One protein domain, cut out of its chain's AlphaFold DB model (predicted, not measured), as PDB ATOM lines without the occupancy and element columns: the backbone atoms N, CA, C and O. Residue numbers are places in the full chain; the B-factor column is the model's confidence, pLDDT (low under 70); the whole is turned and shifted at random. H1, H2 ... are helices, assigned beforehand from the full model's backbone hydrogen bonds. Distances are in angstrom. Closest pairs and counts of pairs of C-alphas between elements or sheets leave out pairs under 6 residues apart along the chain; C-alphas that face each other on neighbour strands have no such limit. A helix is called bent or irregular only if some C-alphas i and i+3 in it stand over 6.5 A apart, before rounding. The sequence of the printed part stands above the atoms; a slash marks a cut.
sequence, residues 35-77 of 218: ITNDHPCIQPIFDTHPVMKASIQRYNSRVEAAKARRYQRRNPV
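What this domain is: This is residues 35 to 77 of the 218 residues of an uncharacterized protein of Coleophoma crateriformis (UniProt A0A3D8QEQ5). The model is a hook: residues 35 to 42, with no named element, lead in a curve into the short helix H1, and after a sharp corner the long straight helix H2 makes the shank. H2 gives the length, and its part from residue 61 to 74, with the tail to 77, sticks out free of the rest. The printed part has 43 residues with two named helices, H1 then H2, and no named strand, and its class is all helix. It is extended, with a radius of gyration of the C-alphas of 14.3 A, and spans 43 by 19 by 10 A.

How they stand to each other: H1, residues 43 to 48, and H2, residues 50 to 74, are close but not clearly touching, with 2 pairs of C-alphas within 8 A. Their closest C-alphas, those of Phe 46 and Lys 53, are 5.8 A apart. The two run opposite ways at a steep tilt of 54 degrees, with their centres 20.9 A apart. In H1 and H2 every O i to N i+4 pair is within hydrogen-bond range. Residues 47 to 52, of which 50 to 52 belong to H2, stand free.

Where its parts are: The printed part begins at Ile 35, C-alpha (49.884, -4.636, -11.676). H1 runs from Gln 43, C-alpha (46.856, 5.067, -12.900), to Thr 48, 8.7 A from first to last C-alpha. H2 runs from Pro 50 to Arg 74, C-alpha (45.552, -26.392, 4.416), and is 36.4 A long from first to last C-alpha; it is not bent.

The domain as a whole: The C-alphas of Thr 48 and Pro 76, the two farthest apart, are 43.0 A apart. The printed part has no cut, and a tight link of one residue, His 49, joins H1 to H2. The mean pLDDT of the printed part is 84.7; residues 35 to 37 and residue 77 are under 70.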
ATOM      1  N   ILE A  35      51.191  -5.242 -11.348       58.88
ATOM      2  CA  ILE A  35      49.884  -4.636 -11.676       58.88
ATOM      3  C   ILE A  35      48.985  -4.629 -10.421       58.88
ATOM      4  O   ILE A  35      47.781  -4.884 -10.460       58.88
ATOM      5  N   THR A  36      49.572  -4.383  -9.258       60.16
ATOM      6  CA  THR A  36      48.835  -3.898  -8.096       60.16
ATOM      7  C   THR A  36      48.550  -2.410  -8.317       60.16
ATOM      8  O   THR A  36      49.355  -1.694  -8.907       60.16
ATOM      9  N   ASN A  37      47.364  -1.950  -7.906       62.78
ATOM     10  CA  ASN A  37      46.761  -0.647  -8.255       62.78
ATOM     11  C   ASN A  37      47.570   0.616  -7.869       62.78
ATOM     12  O   ASN A  37      47.102   1.734  -8.093       62.78
ATOM     13  N   ASP A  38      48.767   0.454  -7.315       71.69
ATOM     14  CA  ASP A  38      49.527   1.517  -6.668       71.69
ATOM     15  C   ASP A  38      50.693   2.036  -7.522       71.69
ATOM     16  O   ASP A  38      51.386   2.961  -7.108       71.69
ATOM     17  N   HIS A  39      50.925   1.490  -8.726       78.75
ATOM     18  CA  HIS A  39      51.998   2.001  -9.580       78.75
ATOM     19  C   HIS A  39      51.591   3.338 -10.235       78.75
ATOM     20  O   HIS A  39      50.658   3.360 -11.050       78.75
ATOM     21  N   PRO A  40      52.308   4.450  -9.973       78.50
ATOM     22  CA  PRO A  40      51.916   5.789 -10.432       78.50
ATOM     23  C   PRO A  40      51.843   5.899 -11.964       78.50
ATOM     24  O   PRO A  40      50.995   6.603 -12.499       78.50
ATOM     25  N   CYS A  41      52.667   5.130 -12.682       78.69
ATOM     26  CA  CYS A  41      52.662   5.084 -14.149       78.69
ATOM     27  C   CYS A  41      51.389   4.473 -14.776       78.69
ATOM     28  O   CYS A  41      51.118   4.724 -15.948       78.69
ATOM     29  N   ILE A  42      50.632   3.638 -14.052       78.06
ATOM     30  CA  ILE A  42      49.512   2.862 -14.628       78.06
ATOM     31  C   ILE A  42      48.154   3.508 -14.304       78.06
ATOM     32  O   ILE A  42      47.185   3.324 -15.041       78.06
ATOM     33  N   GLN A  43      48.081   4.344 -13.262       82.38
ATOM     34  CA  GLN A  43      46.856   5.067 -12.900       82.38
ATOM     35  C   GLN A  43      46.192   5.854 -14.046       82.38
ATOM     36  O   GLN A  43      44.993   5.652 -14.246       82.38
ATOM     37  N   PRO A  44      46.907   6.643 -14.878       85.88
ATOM     38  CA  PRO A  44      46.247   7.387 -15.957       85.88
ATOM     39  C   PRO A  44      45.601   6.474 -17.017       85.88
ATOM     40  O   PRO A  44      44.611   6.842 -17.653       85.88
ATOM     41  N   ILE A  45      46.109   5.249 -17.194       82.62
ATOM     42  CA  ILE A  45      45.517   4.256 -18.103       82.62
ATOM     43  C   ILE A  45      44.221   3.689 -17.503       82.62
ATOM     44  O   ILE A  45      43.239   3.488 -18.219       82.62
ATOM     45  N   PHE A  46      44.183   3.470 -16.186       84.62
ATOM     46  CA  PHE A  46      42.976   3.004 -15.501       84.62
ATOM     47  C   PHE A  46      41.876   4.058 -15.425       84.62
ATOM     48  O   PHE A  46      40.701   3.698 -15.533       84.62
ATOM     49  N   ASP A  47      42.237   5.333 -15.298       86.31
ATOM     50  CA  ASP A  47      41.268   6.431 -15.272       86.31
ATOM     51  C   ASP A  47      40.628   6.659 -16.644       86.31
ATOM     52  O   ASP A  47      39.441   6.964 -16.740       86.31
ATOM     53  N   THR A  48      41.382   6.420 -17.720       93.94
ATOM     54  CA  THR A  48      40.864   6.504 -19.093       93.94
ATOM     55  C   THR A  48      40.022   5.288 -19.506       93.94
ATOM     56  O   THR A  48      39.241   5.389 -20.450       93.94
ATOM     57  N   HIS A  49      40.117   4.151 -18.798       92.12
ATOM     58  CA  HIS A  49      39.460   2.890 -19.181       92.12
ATOM     59  C   HIS A  49      38.729   2.203 -18.003       92.12
ATOM     60  O   HIS A  49      39.206   1.196 -17.460       92.12
ATOM     61  N   PRO A  50      37.504   2.641 -17.641       90.50
ATOM     62  CA  PRO A  50      36.761   2.087 -16.501       90.50
ATOM     63  C   PRO A  50      36.401   0.600 -16.665       90.50
ATOM     64  O   PRO A  50      36.318  -0.142 -15.684       90.50
ATOM     65  N   VAL A  51      36.241   0.130 -17.907       92.62
ATOM     66  CA  VAL A  51      35.985  -1.288 -18.217       92.62
ATOM     67  C   VAL A  51      37.178  -2.163 -17.817       92.62
ATOM     68  O   VAL A  51      36.999  -3.237 -17.238       92.62
ATOM     69  N   MET A  52      38.401  -1.682 -18.064       87.56
ATOM     70  CA  MET A  52      39.631  -2.389 -17.707       87.56
ATOM     71  C   MET A  52      39.767  -2.490 -16.185       87.56
ATOM     72  O   MET A  52      39.990  -3.585 -15.663       87.56
ATOM     73  N   LYS A  53      39.497  -1.394 -15.464       87.62
ATOM     74  CA  LYS A  53      39.477  -1.360 -13.993       87.62
ATOM     75  C   LYS A  53      38.508  -2.389 -13.400       87.62
ATOM     76  O   LYS A  53      38.893  -3.181 -12.539       87.62
ATOM     77  N   ALA A  54      37.278  -2.454 -13.916       89.81
ATOM     78  CA  ALA A  54      36.287  -3.433 -13.467       89.81
ATOM     79  C   ALA A  54      36.725  -4.885 -13.743       89.81
ATOM     80  O   ALA A  54      36.488  -5.775 -12.922       89.81
ATOM     81  N   SER A  55      37.376  -5.140 -14.883       89.69
ATOM     82  CA  SER A  55      37.869  -6.479 -15.233       89.69
ATOM     83  C   SER A  55      38.995  -6.952 -14.306       89.69
ATOM     84  O   SER A  55      38.954  -8.087 -13.825       89.69
ATOM     85  N   ILE A  56      39.928  -6.063 -13.958       88.62
ATOM     86  CA  ILE A  56      41.045  -6.357 -13.053       88.62
ATOM     87  C   ILE A  56      40.537  -6.578 -11.631       88.62
ATOM     88  O   ILE A  56      40.933  -7.540 -10.981       88.62
ATOM     89  N   GLN A  57      39.578  -5.777 -11.167       89.19
ATOM     90  CA  GLN A  57      38.970  -5.975  -9.850       89.19
ATOM     91  C   GLN A  57      38.247  -7.332  -9.741       89.19
ATOM     92  O   GLN A  57      38.347  -8.030  -8.726       89.19
ATOM     93  N   ARG A  58      37.555  -7.762 -10.807       93.25
ATOM     94  CA  ARG A  58      36.947  -9.104 -10.881       93.25
ATOM     95  C   ARG A  58      37.996 -10.214 -10.908       93.25
ATOM     96  O   ARG A  58      37.754 -11.285 -10.356       93.25
ATOM     97  N   TYR A  59      39.139  -9.988 -11.547       92.19
ATOM     98  CA  TYR A  59      40.239 -10.948 -11.554       92.19
ATOM     99  C   TYR A  59      40.873 -11.076 -10.161       92.19
ATOM    100  O   TYR A  59      40.933 -12.180  -9.620       92.19
ATOM    101  N   ASN A  60      41.232  -9.954  -9.533       88.06
ATOM    102  CA  ASN A  60      41.860  -9.923  -8.211       88.06
ATOM    103  C   ASN A  60      40.964 -10.561  -7.144       88.06
ATOM    104  O   ASN A  60      41.420 -11.434  -6.409       88.06
ATOM    105  N   SER A  61      39.663 -10.247  -7.134       90.88
ATOM    106  CA  SER A  61      38.710 -10.880  -6.204       90.88
ATOM    107  C   SER A  61      38.606 -12.401  -6.388       90.88
ATOM    108  O   SER A  61      38.494 -13.141  -5.408       90.88
ATOM    109  N   ARG A  62      38.702 -12.914  -7.625       94.50
ATOM    110  CA  ARG A  62      38.737 -14.367  -7.883       94.50
ATOM    111  C   ARG A  62      40.032 -15.005  -7.390       94.50
ATOM    112  O   ARG A  62      39.982 -16.096  -6.818       94.50
ATOM    113  N   VAL A  63      41.170 -14.347  -7.597       91.75
ATOM    114  CA  VAL A  63      42.481 -14.823  -7.130       91.75
ATOM    115  C   VAL A  63      42.529 -14.857  -5.603       91.75
ATOM    116  O   VAL A  63      42.931 -15.870  -5.027       91.75
ATOM    117  N   GLU A  64      42.045 -13.811  -4.935       89.25
ATOM    118  CA  GLU A  64      41.958 -13.747  -3.474       89.25
ATOM    119  C   GLU A  64      41.016 -14.810  -2.910       89.25
ATOM    120  O   GLU A  64      41.398 -15.550  -2.001       89.25
ATOM    121  N   ALA A  65      39.826 -14.978  -3.495       91.56
ATOM    122  CA  ALA A  65      38.897 -16.032  -3.095       91.56
ATOM    123  C   ALA A  65      39.505 -17.434  -3.285       91.56
ATOM    124  O   ALA A  65      39.340 -18.315  -2.436       91.56
ATOM    125  N   ALA A  66      40.254 -17.658  -4.371       93.44
ATOM    126  CA  ALA A  66      40.965 -18.912  -4.601       93.44
ATOM    127  C   ALA A  66      42.087 -19.131  -3.572       93.44
ATOM    128  O   ALA A  66      42.243 -20.243  -3.057       93.44
ATOM    129  N   LYS A  67      42.840 -18.079  -3.228       92.69
ATOM    130  CA  LYS A  67      43.881 -18.113  -2.195       92.69
ATOM    131  C   LYS A  67      43.277 -18.426  -0.823       92.69
ATOM    132  O   LYS A  67      43.764 -19.333  -0.151       92.69
ATOM    133  N   ALA A  68      42.169 -17.784  -0.454       85.88
ATOM    134  CA  ALA A  68      41.438 -18.053   0.785       85.88
ATOM    135  C   ALA A  68      40.956 -19.511   0.869       85.88
ATOM    136  O   ALA A  68      41.173 -20.177   1.881       85.88
ATOM    137  N   ARG A  69      40.405 -20.066  -0.223       91.62
ATOM    138  CA  ARG A  69      40.019 -21.490  -0.290       91.62
ATOM    139  C   ARG A  69      41.214 -22.431  -0.114       91.62
ATOM    140  O   ARG A  69      41.079 -23.472   0.524       91.62
ATOM    141  N   ARG A  70      42.390 -22.090  -0.657       92.00
ATOM    142  CA  ARG A  70      43.622 -22.878  -0.447       92.00
ATOM    143  C   ARG A  70      44.068 -22.843   1.015       92.00
ATOM    144  O   ARG A  70      44.451 -23.887   1.536       92.00
ATOM    145  N   TYR A  71      43.982 -21.689   1.677       84.75
ATOM    146  CA  TYR A  71      44.267 -21.584   3.111       84.75
ATOM    147  C   TYR A  71      43.296 -22.410   3.952       84.75
ATOM    148  O   TYR A  71      43.749 -23.164   4.806       84.75
ATOM    149  N   GLN A  72      41.994 -22.350   3.658       81.50
ATOM    150  CA  GLN A  72      40.982 -23.159   4.349       81.50
ATOM    151  C   GLN A  72      41.223 -24.666   4.191       81.50
ATOM    152  O   GLN A  72      41.015 -25.420   5.133       81.50
ATOM    153  N   ARG A  73      41.700 -25.116   3.023       88.31
ATOM    154  CA  ARG A  73      42.050 -26.529   2.806       88.31
ATOM    155  C   ARG A  73      43.306 -26.965   3.559       88.31
ATOM    156  O   ARG A  73      43.387 -28.119   3.956       88.31
ATOM    157  N   ARG A  74      44.296 -26.078   3.710       89.19
ATOM    158  CA  ARG A  74      45.552 -26.392   4.416       89.19
ATOM    159  C   ARG A  74      45.395 -26.346   5.931       89.19
ATOM    160  O   ARG A  74      45.979 -27.170   6.617       89.19
ATOM    161  N   ASN A  75      44.598 -25.403   6.417       80.94
ATOM    162  CA  ASN A  75      44.288 -25.228   7.824       80.94
ATOM    163  C   ASN A  75      42.770 -25.312   7.971       80.94
ATOM    164  O   ASN A  75      42.128 -24.256   8.010       80.94
ATOM    165  N   PRO A  76      42.183 -26.525   8.007       76.69
ATOM    166  CA  PRO A  76      40.778 -26.666   8.343       76.69
ATOM    167  C   PRO A  76      40.595 -26.016   9.707       76.69
ATOM    168  O   PRO A  76      41.121 -26.477  10.718       76.69
ATOM    169  N   VAL A  77      39.943 -24.857   9.712       64.06
ATOM    170  CA  VAL A  77      39.518 -24.213  10.943       64.06
ATOM    171  C   VAL A  77      38.543 -25.210  11.567       64.06
ATOM    172  O   VAL A  77      37.514 -25.461  10.934       64.06
TER     173      VAL A  77